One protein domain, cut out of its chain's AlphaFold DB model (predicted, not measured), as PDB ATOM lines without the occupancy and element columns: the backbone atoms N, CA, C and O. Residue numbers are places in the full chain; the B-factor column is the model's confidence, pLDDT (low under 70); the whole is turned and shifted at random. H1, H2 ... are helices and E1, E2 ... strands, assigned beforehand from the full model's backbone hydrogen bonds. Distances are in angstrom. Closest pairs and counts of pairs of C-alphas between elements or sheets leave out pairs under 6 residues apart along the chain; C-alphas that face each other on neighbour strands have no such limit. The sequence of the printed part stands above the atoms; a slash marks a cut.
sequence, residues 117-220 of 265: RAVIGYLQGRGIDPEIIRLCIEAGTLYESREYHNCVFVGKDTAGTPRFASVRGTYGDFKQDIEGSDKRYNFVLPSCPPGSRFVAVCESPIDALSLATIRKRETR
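What this domain is: This is residues 117 to 220 of the 265 residues of the protein "Zinc finger, CHC2-type" of Syntrophomonas zehnderi OL-4 (UniProt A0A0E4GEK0). A twisted wall of four antiparallel strands stands at one end of this domain, and three helices meet it: H1 stands up from it, and H2 and H3 only graze it, with H3 running away from the sheet. Between E4 and H3 a long link, residues 178 to 204, has no named element, and its residues 192 to 198 stick out as a free loop. The printed part has 104 residues, with three named helices and four named strands in the order H1 H2 E1 E2 E3 E4 H3; the sheet runs E1 E2 E3 E4, and the class is mixed, helices and strands. It is compact, with a radius of gyration of the C-alphas of 13.4 A and spans of 38 by 31 by 23 A.

Where its parts are: Find C-alpha 117 at (-30.863, -41.301, 30.406); there H1 begins, and it runs over residues 117 to 125 for 12.1 A. H2 follows at residues 130 to 138, 12.2 A long. Next look for E1 at residues 142 to 144, E2 at residues 151 to 156, 16.1 A long, E3 at residues 162 to 168, 17.2 A long and beginning at C-alpha 162 at (-39.564, -40.262, 9.771), and E4 at residues 175 to 177. H3, residues 205 to 219, runs 21.1 A to C-alpha 219 at (-8.385, -41.467, 13.082).

How they stand to each other: Begin with the sheet, a meander, each strand the antiparallel neighbour of the one before; its edge strands are E1 and E4. Look for N 143 and O 152 at 3.0 A between E1 and E2, N 153 and O 166 at 2.9 A between E2 and E3, and N 167 and O 176 at 2.8 A between E3 and E4. H1 stands up from the sheet at 43 degrees, and its closest C-alphas to E1 are those of Val 119 and Glu 144, 5.8 A. H2 only grazes the sheet with residues 133 to 137, and H3 with residues 205 to 206. H1 and H2 touch as a helical hairpin, closest at the C-alphas of Gln 124 and Pro 130, 6.6 A, opposite ways at a tilt of 36 degrees, only just steep. H3 touches H2 with residues 209 to 213 alone, closest at the C-alphas of Ile 132 and Leu 209, 7.1 A, opposite ways at a steep tilt of 50 degrees. In H1, H2 and H3 every O i to N i+4 pair is within hydrogen-bond range.

The domain as a whole: The two C-alphas farthest apart are those of Glu 147 and Arg 197, 39.9 A. The printed part has no cut, and the link from E4 to H3, 27 residues, is long. Mean pLDDT of the printed part is 91.8; residues 192 to 195 and residue 220 are under 70.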
ATOM      1  N   ARG A 117     -31.868 -40.851  29.424       97.00
ATOM      2  CA  ARG A 117     -30.863 -41.301  30.406       97.00
ATOM      3  C   ARG A 117     -30.602 -42.804  30.335       97.00
ATOM      4  O   ARG A 117     -29.440 -43.198  30.415       97.00
ATOM      5  N   ALA A 118     -31.644 -43.622  30.187       96.31
ATOM      6  CA  ALA A 118     -31.501 -45.073  30.118       96.31
ATOM      7  C   ALA A 118     -30.816 -45.483  28.810       96.31
ATOM      8  O   ALA A 118     -29.875 -46.275  28.827       96.31
ATOM      9  N   VAL A 119     -31.210 -44.870  27.689       97.81
ATOM     10  CA  VAL A 119     -30.593 -45.113  26.374       97.81
ATOM     11  C   VAL A 119     -29.126 -44.690  26.343       97.81
ATOM     12  O   VAL A 119     -28.285 -45.445  25.855       97.81
ATOM     13  N   ILE A 120     -28.791 -43.513  26.884       98.00
ATOM     14  CA  ILE A 120     -27.402 -43.039  26.961       98.00
ATOM     15  C   ILE A 120     -26.567 -44.006  27.804       98.00
ATOM     16  O   ILE A 120     -25.525 -44.457  27.335       98.00
ATOM     17  N   GLY A 121     -27.039 -44.368  29.003       97.62
ATOM     18  CA  GLY A 121     -26.328 -45.300  29.882       97.62
ATOM     19  C   GLY A 121     -26.127 -46.675  29.242       97.62
ATOM     20  O   GLY A 121     -25.022 -47.215  29.276       97.62
ATOM     21  N   TYR A 122     -27.159 -47.206  28.584       97.81
ATOM     22  CA  TYR A 122     -27.089 -48.473  27.859       97.81
ATOM     23  C   TYR A 122     -26.043 -48.444  26.739       97.81
ATOM     24  O   TYR A 122     -25.170 -49.310  26.678       97.81
ATOM     25  N   LEU A 123     -26.096 -47.440  25.858       98.00
ATOM     26  CA  LEU A 123     -25.179 -47.345  24.721       98.00
ATOM     27  C   LEU A 123     -23.737 -47.058  25.163       98.00
ATOM     28  O   LEU A 123     -22.806 -47.626  24.596       98.00
ATOM     29  N   GLN A 124     -23.535 -46.252  26.207       97.75
ATOM     30  CA  GLN A 124     -22.210 -46.058  26.805       97.75
ATOM     31  C   GLN A 124     -21.671 -47.354  27.420       97.75
ATOM     32  O   GLN A 124     -20.508 -47.688  27.208       97.75
ATOM     33  N   GLY A 125     -22.515 -48.128  28.113       96.81
ATOM     34  CA  GLY A 125     -22.155 -49.453  28.630       96.81
ATOM     35  C   GLY A 125     -21.779 -50.453  27.529       96.81
ATOM     36  O   GLY A 125     -20.969 -51.348  27.752       96.81
ATOM     37  N   ARG A 126     -22.303 -50.264  26.311       95.81
ATOM     38  CA  ARG A 126     -21.922 -51.005  25.093       95.81
ATOM     39  C   ARG A 126     -20.645 -50.478  24.422       95.81
ATOM     40  O   ARG A 126     -20.265 -50.987  23.373       95.81
ATOM     41  N   GLY A 127     -19.991 -49.470  24.997       96.50
ATOM     42  CA  GLY A 127     -18.756 -48.887  24.475       96.50
ATOM     43  C   GLY A 127     -18.951 -47.885  23.337       96.50
ATOM     44  O   GLY A 127     -17.981 -47.579  22.646       96.50
ATOM     45  N   ILE A 128     -20.169 -47.372  23.124       97.50
ATOM     46  CA  ILE A 128     -20.430 -46.340  22.115       97.50
ATOM     47  C   ILE A 128     -19.966 -44.972  22.623       97.50
ATOM     48  O   ILE A 128     -20.243 -44.584  23.760       97.50
ATOM     49  N   ASP A 129     -19.286 -44.217  21.759       95.06
ATOM     50  CA  ASP A 129     -18.771 -42.893  22.098       95.06
ATOM     51  C   ASP A 129     -19.905 -41.894  22.451       95.06
ATOM     52  O   ASP A 129     -20.873 -41.757  21.689       95.06
ATOM     53  N   PRO A 130     -19.795 -41.145  23.571       94.69
ATOM     54  CA  PRO A 130     -20.842 -40.225  24.026       94.69
ATOM     55  C   PRO A 130     -21.196 -39.116  23.029       94.69
ATOM     56  O   PRO A 130     -22.346 -38.676  22.975       94.69
ATOM     57  N   GLU A 131     -20.232 -38.653  22.234       92.81
ATOM     58  CA  GLU A 131     -20.458 -37.616  21.228       92.81
ATOM     59  C   GLU A 131     -21.290 -38.160  20.065       92.81
ATOM     60  O   GLU A 131     -22.192 -37.479  19.582       92.81
ATOM     61  N   ILE A 132     -21.047 -39.408  19.654       93.31
ATOM     62  CA  ILE A 132     -21.829 -40.079  18.608       93.31
ATOM     63  C   ILE A 132     -23.281 -40.272  19.062       93.31
ATOM     64  O   ILE A 132     -24.208 -39.973  18.303       93.31
ATOM     65  N   ILE A 133     -23.489 -40.708  20.310       96.06
ATOM     66  CA  ILE A 133     -24.831 -40.837  20.901       96.06
ATOM     67  C   ILE A 133     -25.538 -39.480  20.883       96.06
ATOM     68  O   ILE A 133     -26.657 -39.362  20.380       96.06
ATOM     69  N   ARG A 134     -24.864 -38.440  21.386       94.56
ATOM     70  CA  ARG A 134     -25.397 -37.077  21.436       94.56
ATOM     71  C   ARG A 134     -25.779 -36.565  20.049       94.56
ATOM     72  O   ARG A 134     -26.855 -35.996  19.899       94.56
ATOM     73  N   LEU A 135     -24.943 -36.798  19.038       92.31
ATOM     74  CA  LEU A 135     -25.220 -36.400  17.656       92.31
ATOM     75  C   LEU A 135     -26.483 -37.066  17.101       92.31
ATOM     76  O   LEU A 135     -27.274 -36.401  16.436       92.31
ATOM     77  N   CYS A 136     -26.703 -38.351  17.387       95.12
ATOM     78  CA  CYS A 136     -27.912 -39.053  16.944       95.12
ATOM     79  C   CYS A 136     -29.172 -38.530  17.654       95.12
ATOM     80  O   CYS A 136     -30.219 -38.382  17.023       95.12
ATOM     81  N   ILE A 137     -29.061 -38.196  18.945       96.00
ATOM     82  CA  ILE A 137     -30.154 -37.583  19.715       96.00
ATOM     83  C   ILE A 137     -30.486 -36.189  19.173       96.00
ATOM     84  O   ILE A 137     -31.646 -35.894  18.902       96.00
ATOM     85  N   GLU A 138     -29.478 -35.342  18.943       93.38
ATOM     86  CA  GLU A 138     -29.666 -33.999  18.378       93.38
ATOM     87  C   GLU A 138     -30.239 -34.041  16.950       93.38
ATOM     88  O   GLU A 138     -31.034 -33.180  16.576       93.38
ATOM     89  N   ALA A 139     -29.881 -35.055  16.157       90.94
ATOM     90  CA  ALA A 139     -30.456 -35.283  14.832       90.94
ATOM     91  C   ALA A 139     -31.872 -35.883  14.874       90.94
ATOM     92  O   ALA A 139     -32.518 -36.015  13.828       90.94
ATOM     93  N   GLY A 140     -32.364 -36.283  16.052       94.31
ATOM     94  CA  GLY A 140     -33.623 -37.004  16.220       94.31
ATOM     95  C   GLY A 140     -33.652 -38.329  15.455       94.31
ATOM     96  O   GLY A 140     -34.699 -38.695  14.925       94.31
ATOM     97  N   THR A 141     -32.497 -38.983  15.297       96.00
ATOM     98  CA  THR A 141     -32.365 -40.337  14.730       96.00
ATOM     99  C   THR A 141     -32.207 -41.401  15.814       96.00
ATOM    100  O   THR A 141     -32.254 -42.589  15.511       96.00
ATOM    101  N   LEU A 142     -32.055 -40.982  17.072       97.94
ATOM    102  CA  LEU A 142     -32.045 -41.825  18.260       97.94
ATOM    103  C   LEU A 142     -32.804 -41.122  19.386       97.94
ATOM    104  O   LEU A 142     -32.534 -39.958  19.668       97.94
ATOM    105  N   TYR A 143     -33.703 -41.827  20.060       98.19
ATOM    106  CA  TYR A 143     -34.308 -41.356  21.305       98.19
ATOM    107  C   TYR A 143     -34.749 -42.524  22.192       98.19
ATOM    108  O   TYR A 143     -34.722 -43.685  21.787       98.19
ATOM    109  N   GLU A 144     -35.133 -42.212  23.421       98.19
ATOM    110  CA  GLU A 144     -35.677 -43.146  24.397       98.19
ATOM    111  C   GLU A 144     -37.203 -43.161  24.336       98.19
ATOM    112  O   GLU A 144     -37.836 -42.116  24.447       98.19
ATOM    113  N   SER A 145     -37.802 -44.339  24.169       97.56
ATOM    114  CA  SER A 145     -39.264 -44.493  24.235       97.56
ATOM    115  C   SER A 145     -39.794 -44.293  25.658       97.56
ATOM    116  O   SER A 145     -39.152 -44.688  26.630       97.56
ATOM    117  N   ARG A 146     -40.983 -43.699  25.785       96.31
ATOM    118  CA  ARG A 146     -41.575 -43.334  27.078       96.31
ATOM    119  C   ARG A 146     -42.033 -44.525  27.914       96.31
ATOM    120  O   ARG A 146     -41.839 -44.510  29.121       96.31
ATOM    121  N   GLU A 147     -42.662 -45.514  27.287       93.12
ATOM    122  CA  GLU A 147     -43.309 -46.622  28.003       93.12
ATOM    123  C   GLU A 147     -42.302 -47.662  28.507       93.12
ATOM    124  O   GLU A 147     -42.383 -48.105  29.648       93.12
ATOM    125  N   TYR A 148     -41.324 -48.016  27.669       94.25
ATOM    126  CA  TYR A 148     -40.410 -49.136  27.925       94.25
ATOM    127  C   TYR A 148     -38.938 -48.728  28.028       94.25
ATOM    128  O   TYR A 148     -38.078 -49.591  28.173       94.25
ATOM    129  N   HIS A 149     -38.618 -47.434  27.922       96.81
ATOM    130  CA  HIS A 149     -37.241 -46.925  27.965       96.81
ATOM    131  C   HIS A 149     -36.298 -47.579  26.938       96.81
ATOM    132  O   HIS A 149     -35.088 -47.652  27.144       96.81
ATOM    133  N   ASN A 150     -36.844 -48.057  25.817       97.56
ATOM    134  CA  ASN A 150     -36.085 -48.667  24.728       97.56
ATOM    135  C   ASN A 150     -35.382 -47.614  23.863       97.56
ATOM    136  O   ASN A 150     -35.889 -46.500  23.704       97.56
ATOM    137  N   CYS A 151     -34.278 -48.006  23.224       97.75
ATOM    138  CA  CYS A 151     -33.649 -47.242  22.151       97.75
ATOM    139  C   CYS A 151     -34.546 -47.280  20.913       97.75
ATOM    140  O   CYS A 151     -34.793 -48.357  20.369       97.75
ATOM    141  N   VAL A 152     -34.982 -46.121  20.429       98.12
ATOM    142  CA  VAL A 152     -35.687 -45.985  19.154       98.12
ATOM    143  C   VAL A 152     -34.749 -45.342  18.146       98.12
ATOM    144  O   VAL A 152     -34.386 -44.173  18.279       98.12
ATOM    145  N   PHE A 153     -34.354 -46.113  17.138       98.12
ATOM    146  CA  PHE A 153     -33.567 -45.631  16.009       98.12
ATOM    147  C   PHE A 153     -34.501 -45.279  14.858       98.12
ATOM    148  O   PHE A 153     -35.287 -46.120  14.425       98.12
ATOM    149  N   VAL A 154     -34.408 -44.049  14.361       97.81
ATOM    150  CA  VAL A 154     -35.309 -43.507  13.340       97.81
ATOM    151  C   VAL A 154     -34.579 -43.364  12.019       97.81
ATOM    152  O   VAL A 154     -33.508 -42.757  11.940       97.81
ATOM    153  N   GLY A 155     -35.211 -43.871  10.972       96.44
ATOM    154  CA  GLY A 155     -34.822 -43.635   9.599       96.44
ATOM    155  C   GLY A 155     -35.726 -42.594   8.937       96.44
ATOM    156  O   GLY A 155     -36.947 -42.567   9.139       96.44
ATOM    157  N   LYS A 156     -35.103 -41.672   8.201       94.62
ATOM    158  CA  LYS A 156     -35.744 -40.470   7.653       94.62
ATOM    159  C   LYS A 156     -35.586 -40.410   6.141       94.62
ATOM    160  O   LYS A 156     -34.575 -40.854   5.599       94.62
ATOM    161  N   ASP A 157     -36.573 -39.830   5.468       92.50
ATOM    162  CA  ASP A 157     -36.454 -39.487   4.054       92.50
ATOM    163  C   ASP A 157     -35.561 -38.256   3.822       92.50
ATOM    164  O   ASP A 157     -35.054 -37.623   4.752       92.50
ATOM    165  N   THR A 158     -35.355 -37.903   2.553       87.88
ATOM    166  CA  THR A 158     -34.542 -36.744   2.151       87.88
ATOM    167  C   THR A 158     -35.131 -35.403   2.590       87.88
ATOM    168  O   THR A 158     -34.409 -34.405   2.601       87.88
ATOM    169  N   ALA A 159     -36.413 -35.362   2.965       90.25
ATOM    170  CA  ALA A 159     -37.063 -34.194   3.549       90.25
ATOM    171  C   ALA A 159     -36.933 -34.153   5.085       90.25
ATOM    172  O   ALA A 159     -37.334 -33.169   5.702       90.25
ATOM    173  N   GLY A 160     -36.350 -35.185   5.706       88.31
ATOM    174  CA  GLY A 160     -36.205 -35.306   7.157       88.31
ATOM    175  C   GLY A 160     -37.423 -35.913   7.858       88.31
ATOM    176  O   GLY A 160     -37.456 -35.938   9.090       88.31
ATOM    177  N   THR A 161     -38.403 -36.423   7.108       94.00
ATOM    178  CA  THR A 161     -39.611 -37.042   7.667       94.00
ATOM    179  C   THR A 161     -39.297 -38.468   8.114       94.00
ATOM    180  O   THR A 161     -38.740 -39.231   7.321       94.00
ATOM    181  N   PRO A 162     -39.656 -38.872   9.344       95.81
ATOM    182  CA  PRO A 162     -39.564 -40.262   9.771       95.81
ATOM    183  C   PRO A 162     -40.390 -41.185   8.869       95.81
ATOM    184  O   PRO A 162     -41.569 -40.929   8.623       95.81
ATOM    185  N   ARG A 163     -39.771 -42.258   8.383       96.12
ATOM    186  CA  ARG A 163     -40.423 -43.291   7.556       96.12
ATOM    187  C   ARG A 163     -40.224 -44.701   8.100       96.12
ATOM    188  O   ARG A 163     -40.909 -45.621   7.668       96.12
ATOM    189  N   PHE A 164     -39.281 -44.865   9.019       96.50
ATOM    190  CA  PHE A 164     -38.908 -46.137   9.613       96.50
ATOM    191  C   PHE A 164     -38.502 -45.918  11.065       96.50
ATOM    192  O   PHE A 164     -37.870 -44.907  11.390       96.50
ATOM    193  N   ALA A 165     -38.792 -46.893  11.920       97.06
ATOM    194  CA  ALA A 165     -38.171 -46.975  13.228       97.06
ATOM    195  C   ALA A 165     -37.908 -48.422  13.638       97.06
ATOM    196  O   ALA A 165     -38.754 -49.295  13.455       97.06
ATOM    197  N   SER A 166     -36.749 -48.648  14.251       96.88
ATOM    198  CA  SER A 166     -36.400 -49.912  14.899       96.88
ATOM    199  C   SER A 166     -36.160 -49.682  16.384       96.88
ATOM    200  O   SER A 166     -35.457 -48.743  16.771       96.88
ATOM    201  N   VAL A 167     -36.711 -50.561  17.207       97.12
ATOM    202  CA  VAL A 167     -36.636 -50.525  18.663       97.12
ATOM    203  C   VAL A 167     -35.652 -51.580  19.147       97.12
ATOM    204  O   VAL A 167     -35.705 -52.733  18.719       97.12
ATOM    205  N   ARG A 168     -34.774 -51.198  20.076       97.12
ATOM    206  CA  ARG A 168     -33.892 -52.108  20.811       97.12
ATOM    207  C   ARG A 168     -34.104 -51.931  22.311       97.12
ATOM    208  O   ARG A 168     -34.039 -50.811  22.815       97.12
ATOM    209  N   GLY A 169     -34.312 -53.042  23.009       96.00
ATOM    210  CA  GLY A 169     -34.396 -53.088  24.463       96.00
ATOM    211  C   GLY A 169     -33.137 -52.545  25.130       96.00
ATOM    212  O   GLY A 169     -32.024 -52.931  24.762       96.00
ATOM    213  N   THR A 170     -33.310 -51.669  26.118       94.31
ATOM    214  CA  THR A 170     -32.228 -51.282  27.044       94.31
ATOM    215  C   THR A 170     -32.008 -52.345  28.121       94.31
ATOM    216  O   THR A 170     -30.909 -52.455  28.663       94.31
ATOM    217  N   TYR A 171     -33.018 -53.187  28.351       90.69
ATOM    218  CA  TYR A 171     -32.966 -54.374  29.195       90.69
ATOM    219  C   TYR A 171     -33.241 -55.621  28.340       90.69
ATOM    220  O   TYR A 171     -34.260 -55.704  27.653       90.69
ATOM    221  N   GLY A 172     -32.323 -56.589  28.363       89.00
ATOM    222  CA  GLY A 172     -32.442 -57.844  27.611       89.00
ATOM    223  C   GLY A 172     -32.217 -57.716  26.097       89.00
ATOM    224  O   GLY A 172     -31.507 -56.826  25.620       89.00
ATOM    225  N   ASP A 173     -32.817 -58.640  25.339       89.50
ATOM    226  CA  ASP A 173     -32.539 -58.844  23.908       89.50
ATOM    227  C   ASP A 173     -33.655 -58.422  22.953       89.50
ATOM    228  O   ASP A 173     -33.578 -58.684  21.748       89.50
ATOM    229  N   PHE A 174     -34.666 -57.720  23.467       93.81
ATOM    230  CA  PHE A 174     -35.798 -57.265  22.669       93.81
ATOM    231  C   PHE A 174     -35.342 -56.421  21.470       93.81
ATOM    232  O   PHE A 174     -34.557 -55.478  21.607       93.81
ATOM    233  N   LYS A 175     -35.828 -56.768  20.278       94.44
ATOM    234  CA  LYS A 175     -35.615 -56.024  19.034       94.44
ATOM    235  C   LYS A 175     -36.852 -56.138  18.157       94.44
ATOM    236  O   LYS A 175     -37.383 -57.236  18.006       94.44
ATOM    237  N   GLN A 176     -37.299 -55.025  17.588       94.25
ATOM    238  CA  GLN A 176     -38.496 -54.998  16.755       94.25
ATOM    239  C   GLN A 176     -38.480 -53.798  15.801       94.25
ATOM    240  O   GLN A 176     -38.155 -52.688  16.215       94.25
ATOM    241  N   ASP A 177     -38.902 -54.004  14.556       95.12
ATOM    242  CA  ASP A 177     -39.255 -52.909  13.647       95.12
ATOM    243  C   ASP A 177     -40.687 -52.439  13.937       95.12
ATOM    244  O   ASP A 177     -41.592 -53.250  14.152       95.12
ATOM    245  N   ILE A 178     -40.908 -51.126  13.937       94.19
ATOM    246  CA  ILE A 178     -42.235 -50.544  14.144       94.19
ATOM    247  C   ILE A 178     -43.143 -50.867  12.954       94.19
ATOM    248  O   ILE A 178     -42.735 -50.765  11.794       94.19
ATOM    249  N   GLU A 179     -44.384 -51.250  13.243       92.06
ATOM    250  CA  GLU A 179     -45.395 -51.567  12.234       92.06
ATOM    251  C   GLU A 179     -45.621 -50.372  11.285       92.06
ATOM    252  O   GLU A 179     -45.541 -49.213  11.686       92.06
ATOM    253  N   GLY A 180     -45.829 -50.647   9.997       90.00
ATOM    254  CA  GLY A 180     -45.957 -49.608   8.968       90.00
ATOM    255  C   GLY A 180     -44.634 -48.985   8.496       90.00
ATOM    256  O   GLY A 180     -44.653 -48.182   7.565       90.00
ATOM    257  N   SER A 181     -43.483 -49.358   9.073       92.75
ATOM    258  CA  SER A 181     -42.178 -48.818   8.663       92.75
ATOM    259  C   SER A 181     -41.810 -49.152   7.211       92.75
ATOM    260  O   SER A 181     -41.866 -50.303   6.775       92.75
ATOM    261  N   ASP A 182     -41.312 -48.155   6.482       91.81
ATOM    262  CA  ASP A 182     -40.777 -48.308   5.133       91.81
ATOM    263  C   ASP A 182     -39.276 -48.627   5.174       91.81
ATOM    264  O   ASP A 182     -38.426 -47.761   5.403       91.81
ATOM    265  N   LYS A 183     -38.935 -49.892   4.900       90.62
ATOM    266  CA  LYS A 183     -37.558 -50.416   4.955       90.62
ATOM    267  C   LYS A 183     -36.578 -49.733   3.993       90.62
ATOM    268  O   LYS A 183     -35.371 -49.913   4.143       90.62
ATOM    269  N   ARG A 184     -37.058 -48.943   3.027       91.56
ATOM    270  CA  ARG A 184     -36.203 -48.140   2.133       91.56
ATOM    271  C   ARG A 184     -35.515 -46.983   2.858       91.56
ATOM    272  O   ARG A 184     -34.492 -46.500   2.383       91.56
ATOM    273  N   TYR A 185     -36.056 -46.551   3.994       91.50
ATOM    274  CA  TYR A 185     -35.595 -45.387   4.745       91.50
ATOM    275  C   TYR A 185     -35.073 -45.794   6.121       91.50
ATOM    276  O   TYR A 185     -35.566 -45.288   7.115       91.50
ATOM    277  N   ASN A 186     -34.120 -46.725   6.197       92.69
ATOM    278  CA  ASN A 186     -33.573 -47.227   7.468       92.69
ATOM    279  C   ASN A 186     -32.730 -46.159   8.218       92.69
ATOM    280  O   ASN A 186     -32.513 -45.053   7.720       92.69
ATOM    281  N   PHE A 187     -32.259 -46.473   9.428       94.62
ATOM    282  CA  PHE A 187     -31.323 -45.640  10.184       94.62
ATOM    283  C   PHE A 187     -30.043 -45.390   9.378       94.62
ATOM    284  O   PHE A 187     -29.401 -46.318   8.886       94.62
ATOM    285  N   VAL A 188     -29.649 -44.119   9.284       92.06
ATOM    286  CA  VAL A 188     -28.425 -43.697   8.602       92.06
ATOM    287  C   VAL A 188     -27.623 -42.810   9.538       92.06
ATOM    288  O   VAL A 188     -28.098 -41.766   9.986       92.06
ATOM    289  N   LEU A 189     -26.374 -43.205   9.779       89.62
ATOM    290  CA  LEU A 189     -25.377 -42.333  10.379       89.62
ATOM    291  C   LEU A 189     -24.638 -41.597   9.246       89.62
ATOM    292  O   LEU A 189     -23.949 -42.247   8.455       89.62
ATOM    293  N   PRO A 190     -24.789 -40.268   9.111       79.44
ATOM    294  CA  PRO A 190     -24.180 -39.536   8.009       79.44
ATOM    295  C   PRO A 190     -22.650 -39.546   8.107       79.44
ATOM    296  O   PRO A 190     -22.079 -39.428   9.192       79.44
ATOM    297  N   SER A 191     -21.978 -39.643   6.958       70.31
ATOM    298  CA  SER A 191     -20.522 -39.510   6.889       70.31
ATOM    299  C   SER A 191     -20.094 -38.059   7.106       70.31
ATOM    300  O   SER A 191     -20.727 -37.133   6.595       70.31
ATOM    301  N   CYS A 192     -18.964 -37.861   7.783       65.88
ATOM    302  CA  CYS A 192     -18.249 -36.590   7.768       65.88
ATOM    303  C   CYS A 192     -16.870 -36.803   7.116       65.88
ATOM    304  O   CYS A 192     -16.109 -37.620   7.641       65.88
ATOM    305  N   PRO A 193     -16.533 -36.130   5.991       64.88
ATOM    306  CA  PRO A 193     -17.306 -35.115   5.257       64.88
ATOM    307  C   PRO A 193     -18.447 -35.684   4.373       64.88
ATOM    308  O   PRO A 193     -18.495 -36.893   4.109       64.88
ATOM    309  N   PRO A 194     -19.376 -34.828   3.892       65.94
ATOM    310  CA  PRO A 194     -20.393 -35.215   2.912       65.94
ATOM    311  C   PRO A 194     -19.742 -35.664   1.595       65.94
ATOM    312  O   PRO A 194     -18.812 -35.019   1.118       65.94
ATOM    313  N   GLY A 195     -20.246 -36.741   0.984       68.00
ATOM    314  CA  GLY A 195     -19.747 -37.227  -0.312       68.00
ATOM    315  C   GLY A 195     -18.654 -38.297  -0.231       68.00
ATOM    316  O   GLY A 195     -17.879 -38.454  -1.174       68.00
ATOM    317  N   SER A 196     -18.591 -39.050   0.875       75.00
ATOM    318  CA  SER A 196     -17.772 -40.264   0.949       75.00
ATOM    319  C   SER A 196     -18.084 -41.200  -0.223       75.00
ATOM    320  O   SER A 196     -19.244 -41.479  -0.523       75.00
ATOM    321  N   ARG A 197     -17.038 -41.735  -0.860       83.31
ATOM    322  CA  ARG A 197     -17.163 -42.772  -1.899       83.31
ATOM    323  C   ARG A 197     -17.483 -44.153  -1.325       83.31
ATOM    324  O   ARG A 197     -17.780 -45.068  -2.083       83.31
ATOM    325  N   PHE A 198     -17.380 -44.296  -0.006       84.00
ATOM    326  CA  PHE A 198     -17.567 -45.546   0.712       84.00
ATOM    327  C   PHE A 198     -18.791 -45.464   1.616       84.00
ATOM    328  O   PHE A 198     -18.965 -44.486   2.350       84.00
ATOM    329  N   VAL A 199     -19.587 -46.530   1.593       87.75
ATOM    330  CA  VAL A 199     -20.705 -46.771   2.502       87.75
ATOM    331  C   VAL A 199     -20.382 -47.998   3.346       87.75
ATOM    332  O   VAL A 199     -19.880 -48.994   2.829       87.75
ATOM    333  N   ALA A 200     -20.627 -47.911   4.651       89.75
ATOM    334  CA  ALA A 200     -20.613 -49.073   5.526       89.75
ATOM    335  C   ALA A 200     -22.056 -49.545   5.711       89.75
ATOM    336  O   ALA A 200     -22.928 -48.736   6.025       89.75
ATOM    337  N   VAL A 201     -22.294 -50.837   5.499       93.25
ATOM    338  CA  VAL A 201     -23.586 -51.477   5.753       93.25
ATOM    339  C   VAL A 201     -23.404 -52.373   6.967       93.25
ATOM    340  O   VAL A 201     -22.493 -53.198   6.997       93.25
ATOM    341  N   CYS A 202     -24.243 -52.172   7.973       93.38
ATOM    342  CA  CYS A 202     -24.195 -52.896   9.235       93.38
ATOM    343  C   CYS A 202     -25.517 -53.637   9.447       93.38
ATOM    344  O   CYS A 202     -26.543 -53.226   8.905       93.38
ATOM    345  N   GLU A 203     -25.496 -54.711  10.239       92.88
ATOM    346  CA  GLU A 203     -26.702 -55.487  10.558       92.88
ATOM    347  C   GLU A 203     -27.694 -54.665  11.392       92.88
ATOM    348  O   GLU A 203     -28.905 -54.755  11.189       92.88
ATOM    349  N   SER A 204     -27.185 -53.830  12.303       93.56
ATOM    350  CA  SER A 204     -28.013 -53.009  13.181       93.56
ATOM    351  C   SER A 204     -27.493 -51.573  13.355       93.56
ATOM    352  O   SER A 204     -26.312 -51.290  13.117       93.56
ATOM    353  N   PRO A 205     -28.347 -50.645  13.836       95.88
ATOM    354  CA  PRO A 205     -27.914 -49.301  14.205       95.88
ATOM    355  C   PRO A 205     -26.779 -49.292  15.237       95.88
ATOM    356  O   PRO A 205     -25.851 -48.499  15.110       95.88
ATOM    357  N   ILE A 206     -26.804 -50.191  16.228       96.50
ATOM    358  CA  ILE A 206     -25.760 -50.266  17.265       96.50
ATOM    359  C   ILE A 206     -24.416 -50.678  16.659       96.50
ATOM    360  O   ILE A 206     -23.386 -50.116  17.036       96.50
ATOM    361  N   ASP A 207     -24.409 -51.586  15.684       95.88
ATOM    362  CA  ASP A 207     -23.184 -51.961  14.970       95.88
ATOM    363  C   ASP A 207     -22.624 -50.779  14.171       95.88
ATOM    364  O   ASP A 207     -21.417 -50.530  14.194       95.88
ATOM    365  N   ALA A 208     -23.493 -49.985  13.534       94.75
ATOM    366  CA  ALA A 208     -23.085 -48.765  12.839       94.75
ATOM    367  C   ALA A 208     -22.471 -47.729  13.800       94.75
ATOM    368  O   ALA A 208     -21.436 -47.133  13.489       94.75
ATOM    369  N   LEU A 209     -23.059 -47.545  14.989       95.69
ATOM    370  CA  LEU A 209     -22.495 -46.677  16.030       95.69
ATOM    371  C   LEU A 209     -21.158 -47.213  16.569       95.69
ATOM    372  O   LEU A 209     -20.251 -46.431  16.871       95.69
ATOM    373  N   SER A 210     -21.020 -48.536  16.670       95.81
ATOM    374  CA  SER A 210     -19.796 -49.198  17.138       95.81
ATOM    375  C   SER A 210     -18.662 -48.996  16.137       95.81
ATOM    376  O   SER A 210     -17.577 -48.552  16.510       95.81
ATOM    377  N   LEU A 211     -18.934 -49.209  14.846       93.38
ATOM    378  CA  LEU A 211     -17.988 -48.934  13.765       93.38
ATOM    379  C   LEU A 211     -17.571 -47.459  13.745       93.38
ATOM    380  O   LEU A 211     -16.389 -47.148  13.597       93.38
ATOM    381  N   ALA A 212     -18.524 -46.542  13.918       91.44
ATOM    382  CA  ALA A 212     -18.223 -45.117  13.992       91.44
ATOM    383  C   ALA A 212     -17.339 -44.777  15.203       91.44
ATOM    384  O   ALA A 212     -16.399 -43.993  15.075       91.44
ATOM    385  N   THR A 213     -17.579 -45.419  16.351       93.50
ATOM    386  CA  THR A 213     -16.753 -45.270  17.559       93.50
ATOM    387  C   THR A 213     -15.324 -45.765  17.330       93.50
ATOM    388  O   THR A 213     -14.370 -45.067  17.673       93.50
ATOM    389  N   ILE A 214     -15.153 -46.930  16.699       92.31
ATOM    390  CA  ILE A 214     -13.834 -47.478  16.351       92.31
ATOM    391  C   ILE A 214     -13.088 -46.516  15.419       92.31
ATOM    392  O   ILE A 214     -11.978 -46.088  15.734       92.31
ATOM    393  N   ARG A 215     -13.734 -46.070  14.335       87.12
ATOM    394  CA  ARG A 215     -13.128 -45.132  13.375       87.12
ATOM    395  C   ARG A 215     -12.730 -43.806  14.013       87.12
ATOM    396  O   ARG A 215     -11.669 -43.267  13.698       87.12
ATOM    397  N   LYS A 216     -13.555 -43.280  14.921       86.75
ATOM    398  CA  LYS A 216     -13.237 -42.072  15.691       86.75
ATOM    399  C   LYS A 216     -11.955 -42.252  16.511       86.75
ATOM    400  O   LYS A 216     -11.115 -41.354  16.533       86.75
ATOM    401  N   ARG A 217     -11.786 -43.411  17.157       86.69
ATOM    402  CA  ARG A 217     -10.594 -43.728  17.961       86.69
ATOM    403  C   ARG A 217      -9.333 -43.864  17.109       86.69
ATOM    404  O   ARG A 217      -8.291 -43.351  17.506       86.69
ATOM    405  N   GLU A 218      -9.430 -44.520  15.956       84.00
ATOM    406  CA  GLU A 218      -8.296 -44.751  15.047       84.00
ATOM    407  C   GLU A 218      -7.805 -43.460  14.387       84.00
ATOM    408  O   GLU A 218      -6.608 -43.191  14.338       84.00
ATOM    409  N   THR A 219      -8.732 -42.640  13.897       72.00
ATOM    410  CA  THR A 219      -8.385 -41.467  13.082       72.00
ATOM    411  C   THR A 219      -8.084 -40.218  13.907       72.00
ATOM    412  O   THR A 219      -7.534 -39.264  13.361       72.00
ATOM    413  N   ARG A 220      -8.465 -40.184  15.198       60.88
ATOM    414  CA  ARG A 220      -8.441 -38.993  16.085       60.88
ATOM    415  C   ARG A 220      -9.115 -37.741  15.492       60.88
ATOM    416  O   ARG A 220      -9.047 -36.667  16.081       60.88
TER     417      ARG A 220